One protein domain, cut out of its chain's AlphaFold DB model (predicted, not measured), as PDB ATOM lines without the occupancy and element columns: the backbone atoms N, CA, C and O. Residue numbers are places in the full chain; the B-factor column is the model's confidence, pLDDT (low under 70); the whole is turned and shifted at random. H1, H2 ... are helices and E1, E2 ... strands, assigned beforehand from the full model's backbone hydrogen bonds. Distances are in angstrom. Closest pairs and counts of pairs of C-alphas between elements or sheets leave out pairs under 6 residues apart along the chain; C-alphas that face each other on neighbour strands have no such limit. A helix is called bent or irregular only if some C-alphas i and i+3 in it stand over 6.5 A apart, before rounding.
ATOM      1  N   ILE A  33     161.819 226.485 146.327       91.56
ATOM      2  CA  ILE A  33     160.615 226.666 147.136       91.56
ATOM      3  C   ILE A  33     159.481 227.119 146.222       91.56
ATOM      4  O   ILE A  33     159.606 228.076 145.458       91.56
ATOM      5  N   SER A  34     158.342 226.433 146.311       92.19
ATOM      6  CA  SER A  34     157.140 226.862 145.601       92.19
ATOM      7  C   SER A  34     156.392 227.909 146.420       92.19
ATOM      8  O   SER A  34     156.093 227.681 147.592       92.19
ATOM      9  N   LEU A  35     156.066 229.029 145.783       92.38
ATOM     10  CA  LEU A  35     155.192 230.070 146.307       92.38
ATOM     11  C   LEU A  35     153.903 230.089 145.478       92.38
ATOM     12  O   LEU A  35     153.964 230.144 144.248       92.38
ATOM     13  N   ILE A  36     152.746 230.052 146.135       93.31
ATOM     14  CA  ILE A  36     151.429 230.061 145.490       93.31
ATOM     15  C   ILE A  36     150.499 231.101 146.121       93.31
ATOM     16  O   ILE A  36     150.667 231.493 147.275       93.31
ATOM     17  N   GLY A  37     149.506 231.534 145.350       92.00
ATOM     18  CA  GLY A  37     148.448 232.427 145.814       92.00
ATOM     19  C   GLY A  37     147.498 232.809 144.682       92.00
ATOM     20  O   GLY A  37     147.580 232.267 143.575       92.00
ATOM     21  N   SER A  38     146.590 233.747 144.948       91.50
ATOM     22  CA  SER A  38     145.726 234.338 143.920       91.50
ATOM     23  C   SER A  38     145.448 235.815 144.171       91.50
ATOM     24  O   SER A  38     145.099 236.175 145.288       91.50
ATOM     25  N   VAL A  39     145.535 236.663 143.146       88.19
ATOM     26  CA  VAL A  39     145.177 238.088 143.249       88.19
ATOM     27  C   VAL A  39     143.656 238.250 143.319       88.19
ATOM     28  O   VAL A  39     142.925 237.683 142.505       88.19
ATOM     29  N   ASP A  40     143.172 239.031 144.282       83.75
ATOM     30  CA  ASP A  40     141.749 239.260 144.495       83.75
ATOM     31  C   ASP A  40     141.152 240.209 143.449       83.75
ATOM     32  O   ASP A  40     141.516 241.379 143.307       83.75
ATOM     33  N   ASN A  41     140.157 239.693 142.740       71.06
ATOM     34  CA  ASN A  41     139.407 240.361 141.685       71.06
ATOM     35  C   ASN A  41     138.317 241.316 142.209       71.06
ATOM     36  O   ASN A  41     137.594 241.919 141.413       71.06
ATOM     37  N   ILE A  42     138.180 241.458 143.532       66.88
ATOM     38  CA  ILE A  42     137.364 242.511 144.158       66.88
ATOM     39  C   ILE A  42     138.157 243.824 144.269       66.88
ATOM     40  O   ILE A  42     137.576 244.897 144.094       66.88
ATOM     41  N   GLY A  43     139.465 243.740 144.534       69.06
ATOM     42  CA  GLY A  43     140.354 244.896 144.694       69.06
ATOM     43  C   GLY A  43     141.115 245.286 143.424       69.06
ATOM     44  O   GLY A  43     141.346 246.472 143.197       69.06
ATOM     45  N   TYR A  44     141.449 244.313 142.570       77.69
ATOM     46  CA  TYR A  44     142.237 244.516 141.351       77.69
ATOM     47  C   TYR A  44     141.480 244.107 140.083       77.69
ATOM     48  O   TYR A  44     140.645 243.201 140.097       77.69
ATOM     49  N   SER A  45     141.812 244.737 138.949       78.88
ATOM     50  CA  SER A  45     141.388 244.234 137.635       78.88
ATOM     51  C   SER A  45     142.455 243.295 137.091       78.88
ATOM     52  O   SER A  45     143.577 243.717 136.845       78.88
ATOM     53  N   ILE A  46     142.125 242.032 136.856       75.75
ATOM     54  CA  ILE A  46     143.104 241.079 136.325       75.75
ATOM     55  C   ILE A  46     143.104 241.156 134.796       75.75
ATOM     56  O   ILE A  46     142.080 240.900 134.153       75.75
ATOM     57  N   GLN A  47     144.247 241.504 134.208       69.06
ATOM     58  CA  GLN A  47     144.465 241.467 132.766       69.06
ATOM     59  C   GLN A  47     145.259 240.212 132.410       69.06
ATOM     60  O   GLN A  47     146.253 239.872 133.030       69.06
ATOM     61  N   ARG A  48     144.777 239.467 131.418       66.56
ATOM     62  CA  ARG A  48     145.380 238.189 131.021       66.56
ATOM     63  C   ARG A  48     146.561 238.392 130.070       66.56
ATOM     64  O   ARG A  48     146.435 239.154 129.112       66.56
ATOM     65  N   SER A  49     147.613 237.591 130.229       55.03
ATOM     66  CA  SER A  49     148.522 237.223 129.136       55.03
ATOM     67  C   SER A  49     147.792 236.220 128.226       55.03
ATOM     68  O   SER A  49     147.591 235.074 128.631       55.03
ATOM     69  N   PRO A  50     147.341 236.583 127.007       52.44
ATOM     70  CA  PRO A  50     146.613 235.641 126.163       52.44
ATOM     71  C   PRO A  50     147.525 234.476 125.769       52.44
ATOM     72  O   PRO A  50     148.655 234.684 125.306       52.44
ATOM     73  N   SER A  51     147.019 233.247 125.904       55.53
ATOM     74  CA  SER A  51     147.703 232.041 125.429       55.53
ATOM     75  C   SER A  51     147.954 232.109 123.916       55.53
ATOM     76  O   SER A  51     147.282 232.846 123.195       55.53
ATOM     77  N   PHE A  52     148.886 231.311 123.379       53.91
ATOM     78  CA  PHE A  52     149.132 231.264 121.926       53.91
ATOM     79  C   PHE A  52     147.845 231.014 121.113       53.91
ATOM     80  O   PHE A  52     147.626 231.641 120.077       53.91
ATOM     81  N   ALA A  53     146.966 230.134 121.605       54.72
ATOM     82  CA  ALA A  53     145.683 229.843 120.971       54.72
ATOM     83  C   ALA A  53     144.714 231.037 121.032       54.72
ATOM     84  O   ALA A  53     144.008 231.303 120.061       54.72
ATOM     85  N   GLU A  54     144.706 231.789 122.131       49.34
ATOM     86  CA  GLU A  54     143.890 232.998 122.265       49.34
ATOM     87  C   GLU A  54     144.434 234.154 121.429       49.34
ATOM     88  O   GLU A  54     143.645 234.815 120.769       49.34
ATOM     89  N   ARG A  55     145.759 234.334 121.344       52.84
ATOM     90  CA  ARG A  55     146.396 235.292 120.419       52.84
ATOM     91  C   ARG A  55     146.022 235.000 118.964       52.84
ATOM     92  O   ARG A  55     145.797 235.920 118.182       52.84
ATOM     93  N   PHE A  56     145.918 233.719 118.599       53.50
ATOM     94  CA  PHE A  56     145.471 233.291 117.272       53.50
ATOM     95  C   PHE A  56     143.976 233.561 117.032       53.50
ATOM     96  O   PHE A  56     143.589 233.947 115.931       53.50
ATOM     97  N   LEU A  57     143.130 233.396 118.052       51.50
ATOM     98  CA  LEU A  57     141.703 233.731 117.982       51.50
ATOM     99  C   LEU A  57     141.453 235.250 117.976       51.50
ATOM    100  O   LEU A  57     140.508 235.703 117.334       51.50
ATOM    101  N   ASP A  58     142.323 236.038 118.610       45.50
ATOM    102  CA  ASP A  58     142.306 237.507 118.569       45.50
ATOM    103  C   ASP A  58     142.640 238.026 117.159       45.50
ATOM    104  O   ASP A  58     141.982 238.922 116.634       45.50
ATOM    105  N   LEU A  59     143.577 237.358 116.473       50.66
ATOM    106  CA  LEU A  59     143.868 237.543 115.042       50.66
ATOM    107  C   LEU A  59     142.659 237.249 114.132       50.66
ATOM    108  O   LEU A  59     142.617 237.721 112.996       50.66
ATOM    109  N   LEU A  60     141.671 236.494 114.627       51.56
ATOM    110  CA  LEU A  60     140.408 236.192 113.947       51.56
ATOM    111  C   LEU A  60     139.253 237.129 114.362       51.56
ATOM    112  O   LEU A  60     138.122 236.927 113.917       51.56
ATOM    113  N   THR A  71     143.183 249.473 139.206       69.69
ATOM    114  CA  THR A  71     144.605 249.106 139.112       69.69
ATOM    115  C   THR A  71     144.705 247.702 138.528       69.69
ATOM    116  O   THR A  71     144.208 246.726 139.096       69.69
ATOM    117  N   THR A  72     145.222 247.632 137.306       83.19
ATOM    118  CA  THR A  72     145.205 246.415 136.504       83.19
ATOM    119  C   THR A  72     146.468 245.615 136.773       83.19
ATOM    120  O   THR A  72     147.542 246.194 136.728       83.19
ATOM    121  N   VAL A  73     146.353 244.316 137.037       87.19
ATOM    122  CA  VAL A  73     147.490 243.422 137.302       87.19
ATOM    123  C   VAL A  73     147.466 242.277 136.298       87.19
ATOM    124  O   VAL A  73     146.419 241.662 136.090       87.19
ATOM    125  N   ASP A  74     148.607 241.977 135.688       87.38
ATOM    126  CA  ASP A  74     148.769 240.838 134.777       87.38
ATOM    127  C   ASP A  74     149.923 239.905 135.152       87.38
ATOM    128  O   ASP A  74     149.960 238.759 134.695       87.38
ATOM    129  N   GLN A  75     150.831 240.360 136.019       91.69
ATOM    130  CA  GLN A  75     152.015 239.608 136.421       91.69
ATOM    131  C   GLN A  75     152.272 239.701 137.923       91.69
ATOM    132  O   GLN A  75     151.965 240.709 138.565       91.69
ATOM    133  N   ILE A  76     152.904 238.655 138.453       92.50
ATOM    134  CA  ILE A  76     153.626 238.703 139.721       92.50
ATOM    135  C   ILE A  76     155.126 238.605 139.440       92.50
ATOM    136  O   ILE A  76     155.568 237.767 138.649       92.50
ATOM    137  N   VAL A  77     155.917 239.473 140.064       93.38
ATOM    138  CA  VAL A  77     157.376 239.486 139.918       93.38
ATOM    139  C   VAL A  77     158.007 239.296 141.287       93.38
ATOM    140  O   VAL A  77     157.725 240.058 142.203       93.38
ATOM    141  N   ALA A  78     158.857 238.284 141.418       92.50
ATOM    142  CA  ALA A  78     159.671 238.039 142.596       92.50
ATOM    143  C   ALA A  78     161.107 238.476 142.312       92.50
ATOM    144  O   ALA A  78     161.811 237.844 141.521       92.50
ATOM    145  N   ILE A  79     161.544 239.554 142.953       88.44
ATOM    146  CA  ILE A  79     162.914 240.054 142.851       88.44
ATOM    147  C   ILE A  79     163.702 239.450 144.012       88.44
ATOM    148  O   ILE A  79     163.321 239.684 145.164       88.44
ATOM    149  N   PRO A  80     164.759 238.658 143.758       85.31
ATOM    150  CA  PRO A  80     165.596 238.163 144.831       85.31
ATOM    151  C   PRO A  80     166.259 239.350 145.509       85.31
ATOM    152  O   PRO A  80     166.961 240.135 144.871       85.31
ATOM    153  N   TYR A  81     166.074 239.446 146.814       73.75
ATOM    154  CA  TYR A  81     166.944 240.252 147.633       73.75
ATOM    155  C   TYR A  81     168.215 239.438 147.862       73.75
ATOM    156  O   TYR A  81     168.237 238.474 148.628       73.75
ATOM    157  N   ASN A  82     169.270 239.764 147.119       60.94
ATOM    158  CA  ASN A  82     170.606 239.289 147.433       60.94
ATOM    159  C   ASN A  82     171.459 240.467 147.911       60.94
ATOM    160  O   ASN A  82     171.217 241.622 147.573       60.94
ATOM    161  N   ARG A  83     172.527 240.149 148.640       51.62
ATOM    162  CA  ARG A  83     173.582 241.104 149.003       51.62
ATOM    163  C   ARG A  83     174.328 241.680 147.773       51.62
ATOM    164  O   ARG A  83     175.264 242.463 147.927       51.62
ATOM    165  N   GLU A  84     173.977 241.285 146.543       45.28
ATOM    166  CA  GLU A  84     174.577 241.775 145.296       45.28
ATOM    167  C   GLU A  84     173.702 242.890 144.698       45.28
ATOM    168  O   GLU A  84     172.866 242.689 143.820       45.28
ATOM    169  N   LYS A  85     173.927 244.110 145.182       53.59
ATOM    170  CA  LYS A  85     173.186 245.319 144.794       53.59
ATOM    171  C   LYS A  85     173.010 245.464 143.274       53.59
ATOM    172  O   LYS A  85     173.988 245.438 142.515       53.59
ATOM    173  N   GLY A  86     171.784 245.763 142.837       63.50
ATOM    174  CA  GLY A  86     171.516 246.288 141.502       63.50
ATOM    175  C   GLY A  86     171.106 245.277 140.430       63.50
ATOM    176  O   GLY A  86     170.295 244.385 140.648       63.50
ATOM    177  N   GLN A  87     171.676 245.428 139.226       68.56
ATOM    178  CA  GLN A  87     171.280 244.692 138.012       68.56
ATOM    179  C   GLN A  87     171.268 243.165 138.192       68.56
ATOM    180  O   GLN A  87     170.405 242.504 137.630       68.56
ATOM    181  N   ALA A  88     172.189 242.604 138.978       72.88
ATOM    182  CA  ALA A  88     172.268 241.159 139.190       72.88
ATOM    183  C   ALA A  88     171.018 240.595 139.890       72.88
ATOM    184  O   ALA A  88     170.556 239.510 139.533       72.88
ATOM    185  N   ALA A  89     170.446 241.339 140.843       75.44
ATOM    186  CA  ALA A  89     169.191 240.975 141.492       75.44
ATOM    187  C   ALA A  89     168.027 240.989 140.489       75.44
ATOM    188  O   ALA A  89     167.242 240.043 140.428       75.44
ATOM    189  N   LEU A  90     167.962 242.015 139.633       80.88
ATOM    190  CA  LEU A  90     166.930 242.136 138.601       80.88
ATOM    191  C   LEU A  90     167.061 241.077 137.496       80.88
ATOM    192  O   LEU A  90     166.053 240.539 137.048       80.88
ATOM    193  N   ASP A  91     168.285 240.721 137.100       81.94
ATOM    194  CA  ASP A  91     168.554 239.645 136.135       81.94
ATOM    195  C   ASP A  91     168.121 238.269 136.667       81.94
ATOM    196  O   ASP A  91     167.820 237.360 135.891       81.94
ATOM    197  N   ALA A  92     168.090 238.113 137.993       84.69
ATOM    198  CA  ALA A  92     167.642 236.912 138.685       84.69
ATOM    199  C   ALA A  92     166.165 236.974 139.123       84.69
ATOM    200  O   ALA A  92     165.698 236.054 139.801       84.69
ATOM    201  N   ALA A  93     165.424 238.025 138.750       89.25
ATOM    202  CA  ALA A  93     164.004 238.136 139.054       89.25
ATOM    203  C   ALA A  93     163.195 237.036 138.352       89.25
ATOM    204  O   ALA A  93     163.416 236.701 137.186       89.25
ATOM    205  N   VAL A  94     162.221 236.480 139.071       93.06
ATOM    206  CA  VAL A  94     161.320 235.442 138.570       93.06
ATOM    207  C   VAL A  94     159.957 236.066 138.310       93.06
ATOM    208  O   VAL A  94     159.335 236.622 139.212       93.06
ATOM    209  N   THR A  95     159.467 235.962 137.079       93.31
ATOM    210  CA  THR A  95     158.144 236.468 136.692       93.31
ATOM    211  C   THR A  95     157.171 235.315 136.483       93.31
ATOM    212  O   THR A  95     157.485 234.350 135.786       93.31
ATOM    213  N   GLY A  96     155.974 235.437 137.055       90.62
ATOM    214  CA  GLY A  96     154.846 234.540 136.824       90.62
ATOM    215  C   GLY A  96     153.666 235.288 136.217       90.62
ATOM    216  O   GLY A  96     153.312 236.379 136.662       90.62
ATOM    217  N   ASP A  97     153.041 234.687 135.206       88.00
ATOM    218  CA  ASP A  97     151.762 235.164 134.678       88.00
ATOM    219  C   ASP A  97     150.621 234.822 135.650       88.00
ATOM    220  O   ASP A  97     150.635 233.773 136.302       88.00
ATOM    221  N   LEU A  98     149.592 235.673 135.690       86.88
ATOM    222  CA  LEU A  98     148.362 235.374 136.420       86.88
ATOM    223  C   LEU A  98     147.415 234.483 135.600       86.88
ATOM    224  O   LEU A  98     147.135 234.726 134.422       86.88
ATOM    225  N   GLY A  99     146.870 233.459 136.256       81.00
ATOM    226  CA  GLY A  99     145.775 232.640 135.753       81.00
ATOM    227  C   GLY A  99     144.468 233.427 135.617       81.00
ATOM    228  O   GLY A  99     144.311 234.538 136.118       81.00
ATOM    229  N   THR A 100     143.470 232.835 134.954       72.50
ATOM    230  CA  THR A 100     142.166 233.490 134.713       72.50
ATOM    231  C   THR A 100     141.376 233.796 135.984       72.50
ATOM    232  O   THR A 100     140.475 234.629 135.972       72.50
ATOM    233  N   ASP A 101     141.670 233.077 137.059       78.69
ATOM    234  CA  ASP A 101     141.113 233.255 138.397       78.69
ATOM    235  C   ASP A 101     142.026 234.092 139.310       78.69
ATOM    236  O   ASP A 101     141.735 234.217 140.495       78.69
ATOM    237  N   GLY A 102     143.109 234.660 138.766       84.44
ATOM    238  CA  GLY A 102     144.131 235.389 139.512       84.44
ATOM    239  C   GLY A 102     145.186 234.508 140.163       84.44
ATOM    240  O   GLY A 102     146.085 235.053 140.798       84.44
ATOM    241  N   SER A 103     145.099 233.179 140.026       90.31
ATOM    242  CA  SER A 103     146.076 232.260 140.614       90.31
ATOM    243  C   SER A 103     147.470 232.431 140.013       90.31
ATOM    244  O   SER A 103     147.622 232.693 138.821       90.31
ATOM    245  N   PHE A 104     148.494 232.243 140.835       92.69
ATOM    246  CA  PHE A 104     149.886 232.212 140.403       92.69
ATOM    247  C   PHE A 104     150.660 231.125 141.145       92.69
ATOM    248  O   PHE A 104     150.278 230.670 142.225       92.69
ATOM    249  N   SER A 105     151.772 230.709 140.545       94.19
ATOM    250  CA  SER A 105     152.748 229.827 141.171       94.19
ATOM    251  C   SER A 105     154.141 230.200 140.686       94.19
ATOM    252  O   SER A 105     154.373 230.290 139.480       94.19
ATOM    253  N   LEU A 106     155.054 230.419 141.627       94.38
ATOM    254  CA  LEU A 106     156.460 230.704 141.373       94.38
ATOM    255  C   LEU A 106     157.326 229.581 141.952       94.38
ATOM    256  O   LEU A 106     157.034 229.059 143.029       94.38
ATOM    257  N   SER A 107     158.385 229.220 141.228       94.31
ATOM    258  CA  SER A 107     159.483 228.377 141.723       94.31
ATOM    259  C   SER A 107     160.636 229.316 142.052       94.31
ATOM    260  O   SER A 107     161.169 229.956 141.145       94.31
ATOM    261  N   LEU A 108     160.951 229.465 143.335       92.44
ATOM    262  CA  LEU A 108     161.935 230.419 143.844       92.44
ATOM    263  C   LEU A 108     163.147 229.674 144.399       92.44
ATOM    264  O   LEU A 108     162.995 228.596 144.965       92.44
ATOM    265  N   ASP A 109     164.340 230.245 144.265       89.69
ATOM    266  CA  ASP A 109     165.561 229.678 144.842       89.69
ATOM    267  C   ASP A 109     165.460 229.714 146.375       89.69
ATOM    268  O   ASP A 109     165.427 230.785 146.979       89.69
ATOM    269  N   GLY A 110     165.417 228.539 147.008       86.31
ATOM    270  CA  GLY A 110     165.308 228.398 148.461       86.31
ATOM    271  C   GLY A 110     166.527 228.875 149.250       86.31
ATOM    272  O   GLY A 110     166.545 228.719 150.463       86.31
ATOM    273  N   SER A 111     167.556 229.421 148.596       83.94
ATOM    274  CA  SER A 111     168.710 230.047 149.252       83.94
ATOM    275  C   SER A 111     168.598 231.571 149.387       83.94
ATOM    276  O   SER A 111     169.499 232.196 149.949       83.94
ATOM    277  N   ARG A 112     167.521 232.187 148.879       83.38
ATOM    278  CA  ARG A 112     167.365 233.650 148.800       83.38
ATOM    279  C   ARG A 112     166.045 234.114 149.388       83.38
ATOM    280  O   ARG A 112     165.072 233.371 149.391       83.38
ATOM    281  N   ASP A 113     166.012 235.370 149.810       84.12
ATOM    282  CA  ASP A 113     164.777 236.064 150.171       84.12
ATOM    283  C   ASP A 113     164.267 236.871 148.976       84.12
ATOM    284  O   ASP A 113     165.028 237.176 148.055       84.12
ATOM    285  N   TYR A 114     162.972 237.186 148.952       86.25
ATOM    286  CA  TYR A 114     162.337 237.791 147.781       86.25
ATOM    287  C   TYR A 114     161.388 238.920 148.153       86.25
ATOM    288  O   TYR A 114     160.567 238.778 149.055       86.25
ATOM    289  N   VAL A 115     161.439 240.000 147.378       87.62
ATOM    290  CA  VAL A 115     160.385 241.017 147.344       87.62
ATOM    291  C   VAL A 115     159.433 240.688 146.207       87.62
ATOM    292  O   VAL A 115     159.859 240.418 145.081       87.62
ATOM    293  N   LEU A 116     158.140 240.703 146.503       90.69
ATOM    294  CA  LEU A 116     157.096 240.394 145.540       90.69
ATOM    295  C   LEU A 116     156.365 241.655 145.093       90.69
ATOM    296  O   LEU A 116     155.937 242.456 145.920       90.69
ATOM    297  N   LEU A 117     156.154 241.782 143.787       91.38
ATOM    298  CA  LEU A 117     155.454 242.899 143.165       91.38
ATOM    299  C   LEU A 117     154.254 242.405 142.358       91.38
ATOM    300  O   LEU A 117     154.374 241.470 141.559       91.38
ATOM    301  N   LEU A 118     153.119 243.086 142.502       91.31
ATOM    302  CA  LEU A 118     152.019 243.035 141.543       91.31
ATOM    303  C   LEU A 118     152.313 244.023 140.412       91.31
ATOM    304  O   LEU A 118     152.529 245.210 140.663       91.31
ATOM    305  N   VAL A 119     152.327 243.544 139.169       91.38
ATOM    306  CA  VAL A 119     152.790 244.322 138.013       91.38
ATOM    307  C   VAL A 119     151.708 244.457 136.942       91.38
ATOM    308  O   VAL A 119     151.015 243.495 136.607       91.38
ATOM    309  N   ASN A 120     151.614 245.672 136.392       89.69
ATOM    310  CA  ASN A 120     150.965 246.002 135.131       89.69
ATOM    311  C   ASN A 120     152.021 246.132 134.025       89.69
ATOM    312  O   ASN A 120     152.565 247.213 133.779       89.69
ATOM    313  N   SER A 121     152.308 245.046 133.315       86.94
ATOM    314  CA  SER A 121     153.325 245.036 132.258       86.94
ATOM    315  C   SER A 121     152.945 245.916 131.059       86.94
ATOM    316  O   SER A 121     153.798 246.286 130.250       86.94
ATOM    317  N   THR A 122     151.663 246.284 130.951       84.19
ATOM    318  CA  THR A 122     151.118 247.095 129.853       84.19
ATOM    319  C   THR A 122     151.019 248.586 130.166       84.19
ATOM    320  O   THR A 122     150.637 249.370 129.290       84.19
ATOM    321  N   ALA A 123     151.384 248.995 131.383       83.75
ATOM    322  CA  ALA A 123     151.447 250.395 131.768       83.75
ATOM    323  C   ALA A 123     152.404 251.180 130.857       83.75
ATOM    324  O   ALA A 123     153.543 250.782 130.600       83.75
ATOM    325  N   THR A 124     151.925 252.318 130.353       81.31
ATOM    326  CA  THR A 124     152.709 253.188 129.464       81.31
ATOM    327  C   THR A 124     153.628 254.123 130.237       81.31
ATOM    328  O   THR A 124     154.681 254.499 129.725       81.31
ATOM    329  N   GLN A 125     153.241 254.481 131.459       80.31
ATOM    330  CA  GLN A 125     154.048 255.273 132.373       80.31
ATOM    331  C   GLN A 125     154.790 254.344 133.342       80.31
ATOM    332  O   GLN A 125     154.163 253.422 133.869       80.31
ATOM    333  N   PRO A 126     156.096 254.553 133.599       83.00
ATOM    334  CA  PRO A 126     156.854 253.720 134.530       83.00
ATOM    335  C   PRO A 126     156.205 253.616 135.914       83.00
ATOM    336  O   PRO A 126     156.061 252.511 136.420       83.00
ATOM    337  N   GLN A 127     155.725 254.729 136.472       82.69
ATOM    338  CA  GLN A 127     155.083 254.769 137.789       82.69
ATOM    339  C   GLN A 127     153.810 253.917 137.909       82.69
ATOM    340  O   GLN A 127     153.431 253.546 139.012       82.69
ATOM    341  N   ASP A 128     153.165 253.578 136.790       83.88
ATOM    342  CA  ASP A 128     151.939 252.774 136.784       83.88
ATOM    343  C   ASP A 128     152.235 251.269 136.616       83.88
ATOM    344  O   ASP A 128     151.309 250.454 136.595       83.88
ATOM    345  N   LYS A 129     153.510 250.883 136.436       86.38
ATOM    346  CA  LYS A 129     153.907 249.481 136.222       86.38
ATOM    347  C   LYS A 129     153.842 248.652 137.491       86.38
ATOM    348  O   LYS A 129     153.485 247.483 137.408       86.38
ATOM    349  N   VAL A 130     154.228 249.209 138.634       88.12
ATOM    350  CA  VAL A 130     154.136 248.513 139.922       88.12
ATOM    351  C   VAL A 130     152.841 248.947 140.584       88.12
ATOM    352  O   VAL A 130     152.629 250.127 140.835       88.12
ATOM    353  N   VAL A 131     151.960 247.980 140.807       87.50
ATOM    354  CA  VAL A 131     150.637 248.208 141.386       87.50
ATOM    355  C   VAL A 131     150.693 248.156 142.906       87.50
ATOM    356  O   VAL A 131     150.072 248.993 143.552       87.50
ATOM    357  N   ALA A 132     151.399 247.168 143.459       85.94
ATOM    358  CA  ALA A 132     151.591 247.020 144.897       85.94
ATOM    359  C   ALA A 132     152.748 246.063 145.225       85.94
ATOM    360  O   ALA A 132     153.060 245.171 144.428       85.94
ATOM    361  N   TYR A 133     153.321 246.199 146.420       85.94
ATOM    362  CA  TYR A 133     154.113 245.153 147.070       85.94
ATOM    363  C   TYR A 133     153.194 244.075 147.630       85.94
ATOM    364  O   TYR A 133     152.144 244.399 148.178       85.94
ATOM    365  N   VAL A 134     153.583 242.805 147.534       87.69
ATOM    366  CA  VAL A 134     152.870 241.729 148.234       87.69
ATOM    367  C   VAL A 134     153.528 241.493 149.586       87.69
ATOM    368  O   VAL A 134     154.716 241.178 149.636       87.69
ATOM    369  N   THR A 135     152.756 241.625 150.662       85.88
ATOM    370  CA  THR A 135     153.247 241.580 152.042       85.88
ATOM    371  C   THR A 135     152.572 240.484 152.872       85.88
ATOM    372  O   THR A 135     151.507 239.962 152.521       85.88
ATOM    373  N   MET A 136     153.200 240.125 153.996       83.56
ATOM    374  CA  MET A 136     152.551 239.380 155.082       83.56
ATOM    375  C   MET A 136     152.177 240.356 156.196       83.56
ATOM    376  O   MET A 136     153.048 240.806 156.938       83.56
ATOM    377  N   GLU A 137     150.893 240.682 156.314       83.50
ATOM    378  CA  GLU A 137     150.406 241.614 157.334       83.50
ATOM    379  C   GLU A 137     150.273 240.916 158.697       83.50
ATOM    380  O   GLU A 137     149.738 239.806 158.823       83.50
ATOM    381  N   SER A 138     150.779 241.574 159.733       78.69
ATOM    382  CA  SER A 138     150.633 241.188 161.131       78.69
ATOM    383  C   SER A 138     149.221 241.488 161.607       78.69
ATOM    384  O   SER A 138     148.791 242.641 161.658       78.69
ATOM    385  N   SER A 139     148.503 240.458 162.049       76.44
ATOM    386  CA  SER A 139     147.147 240.627 162.583       76.44
ATOM    387  C   SER A 139     147.118 241.340 163.942       76.44
ATOM    388  O   SER A 139     146.058 241.787 164.393       76.44
ATOM    389  N   THR A 140     148.270 241.433 164.615       71.19
ATOM    390  CA  THR A 140     148.393 241.985 165.968       71.19
ATOM    391  C   THR A 140     148.950 243.403 166.007       71.19
ATOM    392  O   THR A 140     148.492 244.200 166.832       71.19
ATOM    393  N   THR A 141     149.912 243.724 165.143       70.56
ATOM    394  CA  THR A 141     150.565 245.043 165.105       70.56
ATOM    395  C   THR A 141     150.122 245.900 163.923       70.56
ATOM    396  O   THR A 141     150.153 247.122 164.042       70.56
ATOM    397  N   GLY A 142     149.644 245.284 162.834       70.69
ATOM    398  CA  GLY A 142     149.387 245.962 161.560       70.69
ATOM    399  C   GLY A 142     150.643 246.186 160.713       70.69
ATOM    400  O   GLY A 142     150.540 246.776 159.645       70.69
ATOM    401  N   ASP A 143     151.810 245.723 161.170       72.00
ATOM    402  CA  ASP A 143     153.055 245.810 160.401       72.00
ATOM    403  C   ASP A 143     153.056 244.780 159.258       72.00
ATOM    404  O   ASP A 143     152.608 243.644 159.439       72.00
ATOM    405  N   SER A 144     153.602 245.153 158.105       72.75
ATOM    406  CA  SER A 144     153.739 244.304 156.916       72.75
ATOM    407  C   SER A 144     155.165 243.773 156.780       72.75
ATOM    408  O   SER A 144     156.117 244.494 157.033       72.75
ATOM    409  N   VAL A 145     155.327 242.519 156.349       75.19
ATOM    410  CA  VAL A 145     156.618 241.995 155.865       75.19
ATOM    411  C   VAL A 145     156.608 241.990 154.330       75.19
ATOM    412  O   VAL A 145     155.955 241.124 153.746       75.19
ATOM    413  N   VAL A 146     157.326 242.905 153.668       77.25
ATOM    414  CA  VAL A 146     157.515 242.961 152.197       77.25
ATOM    415  C   VAL A 146     158.530 241.925 151.714       77.25
ATOM    416  O   VAL A 146     158.313 241.282 150.685       77.25
ATOM    417  N   ALA A 147     159.646 241.740 152.426       79.44
ATOM    418  CA  ALA A 147     160.664 240.758 152.047       79.44
ATOM    419  C   ALA A 147     160.330 239.368 152.607       79.44
ATOM    420  O   ALA A 147     160.515 239.088 153.793       79.44
ATOM    421  N   LEU A 148     159.856 238.471 151.741       82.81
ATOM    422  CA  LEU A 148     159.530 237.101 152.113       82.81
ATOM    423  C   LEU A 148     160.807 236.291 152.388       82.81
ATOM    424  O   LEU A 148     161.646 236.163 151.486       82.81
ATOM    425  N   PRO A 149     160.943 235.677 153.580       81.00
ATOM    426  CA  PRO A 149     162.145 234.953 153.972       81.00
ATOM    427  C   PRO A 149     162.148 233.525 153.413       81.00
ATOM    428  O   PRO A 149     162.130 232.537 154.152       81.00
ATOM    429  N   ILE A 150     162.114 233.411 152.085       85.12
ATOM    430  CA  ILE A 150     162.083 232.133 151.364       85.12
ATOM    431  C   ILE A 150     163.316 231.279 151.695       85.12
ATOM    432  O   ILE A 150     163.186 230.057 151.774       85.12
ATOM    433  N   SER A 151     164.456 231.896 152.026       81.44
ATOM    434  CA  SER A 151     165.661 231.191 152.494       81.44
ATOM    435  C   SER A 151     165.453 230.385 153.783       81.44
ATOM    436  O   SER A 151     166.201 229.455 154.094       81.44
ATOM    437  N   HIS A 152     164.403 230.718 154.534       81.69
ATOM    438  CA  HIS A 152     164.018 230.067 155.776       81.69
ATOM    439  C   HIS A 152     162.754 229.214 155.642       81.69
ATOM    440  O   HIS A 152     162.312 228.653 156.653       81.69
ATOM    441  N   ALA A 153     162.168 229.105 154.447       85.31
ATOM    442  CA  ALA A 153     160.965 228.320 154.212       85.31
ATOM    443  C   ALA A 153     161.231 226.822 154.420       85.31
ATOM    444  O   ALA A 153     162.239 226.268 153.983       85.31
ATOM    445  N   ASN A 154     160.305 226.143 155.093       84.12
ATOM    446  CA  ASN A 154     160.387 224.701 155.334       84.12
ATOM    447  C   ASN A 154     159.516 223.881 154.365       84.12
ATOM    448  O   ASN A 154     159.592 222.648 154.347       84.12
ATOM    449  N   SER A 155     158.673 224.556 153.582       83.44
ATOM    450  CA  SER A 155     157.695 223.959 152.680       83.44
ATOM    451  C   SER A 155     157.186 224.987 151.659       83.44
ATOM    452  O   SER A 155     157.729 226.084 151.539       83.44
ATOM    453  N   THR A 156     156.170 224.609 150.880       89.50
ATOM    454  CA  THR A 156     155.453 225.525 149.986       89.50
ATOM    455  C   THR A 156     154.832 226.666 150.782       89.50
ATOM    456  O   THR A 156     154.104 226.418 151.740       89.50
ATOM    457  N   ILE A 157     155.057 227.897 150.331       90.75
ATOM    458  CA  ILE A 157     154.424 229.084 150.901       90.75
ATOM    459  C   ILE A 157     153.127 229.351 150.136       90.75
ATOM    460  O   ILE A 157     153.143 229.527 148.918       90.75
ATOM    461  N   ASP A 158     152.002 229.367 150.843       92.06
ATOM    462  CA  ASP A 158     150.688 229.704 150.288       92.06
ATOM    463  C   ASP A 158     150.203 231.007 150.914       92.06
ATOM    464  O   ASP A 158     149.907 231.027 152.108       92.06
ATOM    465  N   LEU A 159     150.136 232.078 150.119       89.75
ATOM    466  CA  LEU A 159     149.673 233.400 150.555       89.75
ATOM    467  C   LEU A 159     148.141 233.507 150.603       89.75
ATOM    468  O   LEU A 159     147.604 234.499 151.098       89.75
ATOM    469  N   GLY A 160     147.417 232.515 150.079       91.19
ATOM    470  CA  GLY A 160     145.977 232.600 149.881       91.19
ATOM    471  C   GLY A 160     145.611 233.697 148.878       91.19
ATOM    472  O   GLY A 160     146.243 233.847 147.825       91.19
ATOM    473  N   LYS A 161     144.554 234.457 149.179       90.81
ATOM    474  CA  LYS A 161     144.158 235.609 148.365       90.81
ATOM    475  C   LYS A 161     144.971 236.848 148.711       90.81
ATOM    476  O   LYS A 161     145.048 237.207 149.872       90.81
ATOM    477  N   VAL A 162     145.515 237.511 147.700       90.44
ATOM    478  CA  VAL A 162     146.237 238.779 147.833       90.44
ATOM    479  C   VAL A 162     145.290 239.922 147.482       90.44
ATOM    480  O   VAL A 162     144.819 240.005 146.344       90.44
ATOM    481  N   SER A 163     145.021 240.800 148.443       88.56
ATOM    482  CA  SER A 163     144.086 241.925 148.320       88.56
ATOM    483  C   SER A 163     144.771 243.234 148.732       88.56
ATOM    484  O   SER A 163     145.758 243.177 149.457       88.56
ATOM    485  N   PRO A 164     144.280 244.416 148.309       84.81
ATOM    486  CA  PRO A 164     144.850 245.689 148.753       84.81
ATOM    487  C   PRO A 164     144.872 245.798 150.283       84.81
ATOM    488  O   PRO A 164     143.841 245.555 150.924       84.81
ATOM    489  N   SER A 165     146.011 246.195 150.848       80.75
ATOM    490  CA  SER A 165     146.174 246.353 152.294       80.75
ATOM    491  C   SER A 165     145.313 247.500 152.825       80.75
ATOM    492  O   SER A 165     145.105 248.533 152.175       80.75
ATOM    493  N   THR A 166     144.794 247.359 154.045       71.00
ATOM    494  CA  THR A 166     144.022 248.436 154.674       71.00
ATOM    495  C   THR A 166     144.944 249.466 155.312       71.00
ATOM    496  O   THR A 166     145.537 249.205 156.347       71.00
ATOM    497  N   GLY A 167     145.011 250.669 154.739       66.75
ATOM    498  CA  GLY A 167     145.804 251.782 155.284       66.75
ATOM    499  C   GLY A 167     147.097 252.077 154.521       66.75
ATOM    500  O   GLY A 167     147.637 253.167 154.691       66.75
ATOM    501  N   TYR A 168     147.503 251.181 153.619       69.88
ATOM    502  CA  TYR A 168     148.678 251.314 152.757       69.88
ATOM    503  C   TYR A 168     148.242 251.213 151.295       69.88
ATOM    504  O   TYR A 168     147.685 250.204 150.873       69.88
ATOM    505  N   SER A 169     148.415 252.286 150.523       70.62
ATOM    506  CA  SER A 169     147.929 252.346 149.135       70.62
ATOM    507  C   SER A 169     148.820 251.614 148.130       70.62
ATOM    508  O   SER A 169     148.377 251.345 147.018       70.62
ATOM    509  N   ASP A 170     150.063 251.342 148.512       75.50
ATOM    510  CA  ASP A 170     151.122 250.702 147.732       75.50
ATOM    511  C   ASP A 170     151.344 249.232 148.122       75.50
ATOM    512  O   ASP A 170     152.213 248.575 147.556       75.50
ATOM    513  N   GLU A 171     150.558 248.688 149.051       82.94
ATOM    514  CA  GLU A 171     150.714 247.322 149.557       82.94
ATOM    515  C   GLU A 171     149.469 246.468 149.303       82.94
ATOM    516  O   GLU A 171     148.333 246.947 149.216       82.94
ATOM    517  N   ALA A 172     149.706 245.169 149.173       87.00
ATOM    518  CA  ALA A 172     148.710 244.128 149.064       87.00
ATOM    519  C   ALA A 172     149.073 242.997 150.024       87.00
ATOM    520  O   ALA A 172     150.154 242.421 149.913       87.00
ATOM    521  N   SER A 173     148.178 242.635 150.933       87.31
ATOM    522  CA  SER A 173     148.427 241.579 151.905       87.31
ATOM    523  C   SER A 173     147.781 240.262 151.485       87.31
ATOM    524  O   SER A 173     146.710 240.218 150.867       87.31
ATOM    525  N   GLY A 174     148.477 239.161 151.780       85.94
ATOM    526  CA  GLY A 174     147.900 237.822 151.700       85.94
ATOM    527  C   GLY A 174     146.822 237.604 152.766       85.94
ATOM    528  O   GLY A 174     146.883 238.158 153.859       85.94
ATOM    529  N   GLU A 175     145.844 236.746 152.475       87.94
ATOM    530  CA  GLU A 175     144.751 236.386 153.391       87.94
ATOM    531  C   GLU A 175     145.267 235.709 154.668       87.94
ATOM    532  O   GLU A 175     144.621 235.766 155.716       87.94
ATOM    533  N   ARG A 176     146.432 235.055 154.587       86.25
ATOM    534  CA  ARG A 176     147.108 234.475 155.747       86.25
ATOM    535  C   ARG A 176     148.006 235.518 156.401       86.25
ATOM    536  O   ARG A 176     148.889 236.076 155.756       86.25
ATOM    537  N   SER A 177     147.793 235.718 157.696       84.06
ATOM    538  CA  SER A 177     148.585 236.641 158.507       84.06
ATOM    539  C   SER A 177     150.043 236.191 158.643       84.06
ATOM    540  O   SER A 177     150.364 235.009 158.466       84.06
ATOM    541  N   ALA A 178     150.926 237.114 159.029       81.88
ATOM    542  CA  ALA A 178     152.307 236.782 159.383       81.88
ATOM    543  C   ALA A 178     152.371 235.715 160.494       81.88
ATOM    544  O   ALA A 178     153.216 234.821 160.448       81.88
ATOM    545  N   GLU A 179     151.446 235.751 161.459       84.38
ATOM    546  CA  GLU A 179     151.341 234.739 162.513       84.38
ATOM    547  C   GLU A 179     150.979 233.348 161.973       84.38
ATOM    548  O   GLU A 179     151.548 232.347 162.420       84.38
ATOM    549  N   ASP A 180     150.072 233.278 160.997       84.06
ATOM    550  CA  ASP A 180     149.657 232.020 160.368       84.06
ATOM    551  C   ASP A 180     150.719 231.453 159.424       84.06
ATOM    552  O   ASP A 180     150.771 230.237 159.227       84.06
ATOM    553  N   LEU A 181     151.534 232.314 158.810       82.75
ATOM    554  CA  LEU A 181     152.618 231.929 157.906       82.75
ATOM    555  C   LEU A 181     153.919 231.612 158.649       82.75
ATOM    556  O   LEU A 181     154.741 230.868 158.126       82.75
ATOM    557  N   ALA A 182     154.100 232.091 159.883       81.06
ATOM    558  CA  ALA A 182     155.320 231.864 160.659       81.06
ATOM    559  C   ALA A 182     155.683 230.375 160.813       81.06
ATOM    560  O   ALA A 182     156.859 230.033 160.865       81.06
ATOM    561  N   VAL A 183     154.690 229.477 160.849       82.12
ATOM    562  CA  VAL A 183     154.912 228.019 160.927       82.12
ATOM    563  C   VAL A 183     155.515 227.419 159.653       82.12
ATOM    564  O   VAL A 183     156.121 226.345 159.712       82.12
ATOM    565  N   ASP A 184     155.376 228.108 158.520       84.56
ATOM    566  CA  ASP A 184     155.929 227.711 157.222       84.56
ATOM    567  C   ASP A 184     157.406 228.149 157.089       84.56
ATOM    568  O   ASP A 184     158.118 227.726 156.174       84.56
ATOM    569  N   PHE A 185     157.906 228.924 158.061       81.81
ATOM    570  CA  PHE A 185     159.292 229.365 158.164       81.81
ATOM    571  C   PHE A 185     160.002 228.742 159.373       81.81
ATOM    572  O   PHE A 185     159.412 228.356 160.378       81.81
ATOM    573  N   SER A 186     161.324 228.646 159.281       76.94
ATOM    574  CA  SER A 186     162.206 228.278 160.396       76.94
ATOM    575  C   SER A 186     162.568 229.467 161.304       76.94
ATOM    576  O   SER A 186     163.305 229.288 162.275       76.94
ATOM    577  N   ALA A 187     162.045 230.662 161.009       68.00
ATOM    578  CA  ALA A 187     162.229 231.889 161.782       68.00
ATOM    579  C   ALA A 187     161.147 232.053 162.869       68.00
ATOM    580  O   ALA A 187     160.029 231.557 162.736       68.00
ATOM    581  N   SER A 188     161.461 232.768 163.955       71.25
ATOM    582  CA  SER A 188     160.441 233.160 164.936       71.25
ATOM    583  C   SER A 188     159.556 234.278 164.372       71.25
ATOM    584  O   SER A 188     160.025 235.109 163.598       71.25
ATOM    585  N   LEU A 189     158.295 234.356 164.812       70.75
ATOM    586  CA  LEU A 189     157.412 235.486 164.490       70.75
ATOM    587  C   LEU A 189     158.060 236.833 164.845       70.75
ATOM    588  O   LEU A 189     157.976 237.778 164.078       70.75
ATOM    589  N   GLU A 190     158.756 236.907 165.979       67.81
ATOM    590  CA  GLU A 190     159.496 238.105 166.387       67.81
ATOM    591  C   GLU A 190     160.582 238.491 165.373       67.81
ATOM    592  O   GLU A 190     160.742 239.667 165.072       67.81
ATOM    593  N   SER A 191     161.276 237.514 164.782       67.12
ATOM    594  CA  SER A 191     162.256 237.759 163.718       67.12
ATOM    595  C   SER A 191     161.592 238.195 162.406       67.12
ATOM    596  O   SER A 191     162.123 239.071 161.728       67.12
ATOM    597  N   LEU A 192     160.417 237.650 162.067       68.12
ATOM    598  CA  LEU A 192     159.629 238.093 160.909       68.12
ATOM    599  C   LEU A 192     159.150 239.540 161.080       68.12
ATOM    600  O   LEU A 192     159.332 240.360 160.188       68.12
ATOM    601  N   LEU A 193     158.614 239.876 162.252       69.94
ATOM    602  CA  LEU A 193     158.168 241.232 162.578       69.94
ATOM    603  C   LEU A 193     159.340 242.212 162.726       69.94
ATOM    604  O   LEU A 193     159.193 243.391 162.438       69.94
ATOM    605  N   ALA A 194     160.523 241.757 163.141       64.50
ATOM    606  CA  ALA A 194     161.720 242.592 163.106       64.50
ATOM    607  C   ALA A 194     162.143 242.908 161.662       64.50
ATOM    608  O   ALA A 194     162.566 244.027 161.395       64.50
ATOM    609  N   ARG A 195     161.980 241.962 160.724       65.62
ATOM    610  CA  ARG A 195     162.231 242.175 159.286       65.62
ATOM    611  C   ARG A 195     161.223 243.125 158.641       65.62
ATOM    612  O   ARG A 195     161.647 243.945 157.836       65.62
ATOM    613  N   ALA A 196     159.947 243.076 159.039       63.94
ATOM    614  CA  ALA A 196     158.926 244.058 158.638       63.94
ATOM    615  C   ALA A 196     159.375 245.508 158.878       63.94
ATOM    616  O   ALA A 196     159.125 246.392 158.070       63.94
ATOM    617  N   LYS A 197     160.128 245.764 159.954       60.84
ATOM    618  CA  LYS A 197     160.652 247.106 160.263       60.84
ATOM    619  C   LYS A 197     161.719 247.611 159.281       60.84
ATOM    620  O   LYS A 197     162.124 248.763 159.380       60.84
ATOM    621  N   PHE A 198     162.194 246.772 158.357       61.44
ATOM    622  CA  PHE A 198     163.111 247.148 157.274       61.44
ATOM    623  C   PHE A 198     162.404 247.327 155.925       61.44
ATOM    624  O   PHE A 198     163.082 247.556 154.926       61.44
ATOM    625  N   ASP A 199     161.073 247.233 155.870       63.19
ATOM    626  CA  ASP A 199     160.297 247.292 154.624       63.19
ATOM    627  C   ASP A 199     160.630 248.487 153.742       63.19
ATOM    628  O   ASP A 199     160.873 248.323 152.547       63.19
ATOM    629  N   ASP A 200     160.725 249.677 154.334       60.66
ATOM    630  CA  ASP A 200     161.031 250.908 153.606       60.66
ATOM    631  C   ASP A 200     162.386 250.832 152.881       60.66
ATOM    632  O   ASP A 200     162.553 251.387 151.792       60.66
ATOM    633  N   ALA A 201     163.355 250.080 153.423       63.28
ATOM    634  CA  ALA A 201     164.631 249.844 152.752       63.28
ATOM    635  C   ALA A 201     164.449 249.006 151.475       63.28
ATOM    636  O   ALA A 201     165.070 249.289 150.447       63.28
ATOM    637  N   TYR A 202     163.556 248.013 151.515       68.81
ATOM    638  CA  TYR A 202     163.242 247.156 150.374       68.81
ATOM    639  C   TYR A 202     162.427 247.867 149.297       68.81
ATOM    640  O   TYR A 202     162.527 247.494 148.125       68.81
ATOM    641  N   LYS A 203     161.685 248.926 149.644       68.06
ATOM    642  CA  LYS A 203     160.926 249.709 148.659       68.06
ATOM    643  C   LYS A 203     161.825 250.368 147.598       68.06
ATOM    644  O   LYS A 203     161.395 250.583 146.465       68.06
ATOM    645  N   ASN A 204     163.122 250.560 147.868       73.19
ATOM    646  CA  ASN A 204     164.062 250.993 146.825       73.19
ATOM    647  C   ASN A 204     164.245 249.985 145.682       73.19
ATOM    648  O   ASN A 204     164.601 250.391 144.576       73.19
ATOM    649  N   LEU A 205     163.974 248.693 145.889       76.31
ATOM    650  CA  LEU A 205     164.048 247.709 144.805       76.31
ATOM    651  C   LEU A 205     163.023 247.993 143.701       76.31
ATOM    652  O   LEU A 205     163.286 247.686 142.540       76.31
ATOM    653  N   VAL A 206     161.891 248.634 144.015       78.44
ATOM    654  CA  VAL A 206     160.951 249.102 142.983       78.44
ATOM    655  C   VAL A 206     161.550 250.232 142.171       78.44
ATOM    656  O   VAL A 206     161.416 250.221 140.950       78.44
ATOM    657  N   ASN A 207     162.263 251.160 142.806       81.81
ATOM    658  CA  ASN A 207     162.992 252.195 142.083       81.81
ATOM    659  C   ASN A 207     164.013 251.567 141.119       81.81
ATOM    660  O   ASN A 207     164.099 251.986 139.966       81.81
ATOM    661  N   GLU A 208     164.733 250.522 141.528       82.00
ATOM    662  CA  GLU A 208     165.643 249.810 140.623       82.00
ATOM    663  C   GLU A 208     164.898 249.067 139.500       82.00
ATOM    664  O   GLU A 208     165.279 249.170 138.332       82.00
ATOM    665  N   TYR A 209     163.811 248.363 139.825       85.56
ATOM    666  CA  TYR A 209     162.991 247.620 138.864       85.56
ATOM    667  C   TYR A 209     162.370 248.532 137.797       85.56
ATOM    668  O   TYR A 209     162.440 248.241 136.602       85.56
ATOM    669  N   LEU A 210     161.791 249.663 138.206       86.69
ATOM    670  CA  LEU A 210     161.139 250.619 137.309       86.69
ATOM    671  C   LEU A 210     162.120 251.301 136.358       86.69
ATOM    672  O   LEU A 210     161.762 251.602 135.215       86.69
TER     673      LEU A 210
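What this domain is: This is residues 33 to 60 and 71 to 210 of the 434 residues of an uncharacterized protein of Crenotrichaceae bacterium (UniProt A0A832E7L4). One sheet of eight strands curls into a nearly closed barrel, its two edge strands E3 and E4 coming near each other, and the longest helix, H5, packs across E2 and E5. H3 packs beside the end of E6 and the start of E7, H4 follows it, short H2, which comes between E2 and E3 along the chain, only grazes the sheet, and a thin arm with H1 sticks out where residues 51 to 57 stand free. The printed part has 168 residues with five named helices and eight named strands, in the order E1 H1 E2 H2 E3 E4 E5 E6 E7 E8 H3 H4 H5; the sheet runs E3 E2 E5 E6 E8 E7 E1 E4 and is mixed, and the class is mixed, helices and strands. The whole is compact by its radius of gyration of the C-alphas, 15.7 A, but elongated in outline, with spans of 56 by 33 by 30 A.

How they stand to each other: Begin at the edge strand E3, residues 94 to 97, antiparallel to E2, residues 75 to 81, where N 78 and O 94 are 2.8 A apart. E2 is antiparallel to E5, residues 113 to 119, with N 79 and O 115 at 2.8 A. E5 and E6, residues 130 to 137, form a hairpin, with N 118 and O 132 at 2.8 A. E6 is parallel to E8, residues 171 to 174, with N 172 and O 133 at 2.7 A. E8 forms a hairpin with E7, residues 157 to 164, with N 173 and O 163 at 2.9 A. E7 bends by 59 degrees at residue 161 and is parallel to E1, residues 33 to 39, with N 162 and O 38 at 2.8 A. E1 is antiparallel to the other edge strand, E4, residues 103 to 109, with N 35 and O 106 at 2.9 A. This is a folded sheet, bent back on itself into two leaves: E3 E2 E5 E6 E8 face E1 E4, with E7 as the hinge. The closest C-alphas of E3 and E4 are those of Gly 96 and Leu 106, 6.2 A apart. H5, residues 199 to 210, is on the sheet at a height of 8.6 A, over E2 and E5; its closest C-alpha to E5 is Tyr 202, 7.4 A from that of Val 115. H3, residues 178 to 184, touches H4, residues 189 to 196, at a steep tilt of 66 degrees, opposite ways, with the C-alphas of Ala 182 and Leu 189 closest at 5.7 A. H4 and H2, residues 87 to 91, each only graze the sheet, and H1, residues 52 to 58, is not on it. In H1, H2 and H4 every O i to N i+4 pair is within hydrogen-bond range; in H5 4 of 8 are, and in H3 1 of 3, beside 2 of 4 O i to N i+3 pairs.

Where its parts are: Find C-alpha 33 at (160.615, 226.666, 147.136); from there E1 runs 19.6 A to C-alpha 39 at (145.177, 238.088, 143.249). Look next at E4, 20.1 A long, E7, 19.3 A, E6, 19.1 A, E5, 19.0 A, and E2, 18.7 A. H5 runs 17.7 A and ends at C-alpha 210 at (161.139, 250.619, 137.309).

The domain as a whole: The two C-alphas farthest apart are those of Leu 60 and Glu 190, at 55.8 A. Residues 61 to 70 are not printed, and C-alphas 60 and 71 are 28.6 A apart across the cut. The links E1 to H1 and E6 to E7 are long, with 12 and 19 residues. The mean pLDDT of the printed part is 78.6; look for values under 70 in residues 47 to 60, 82 to 87 and 190 to 203, among others.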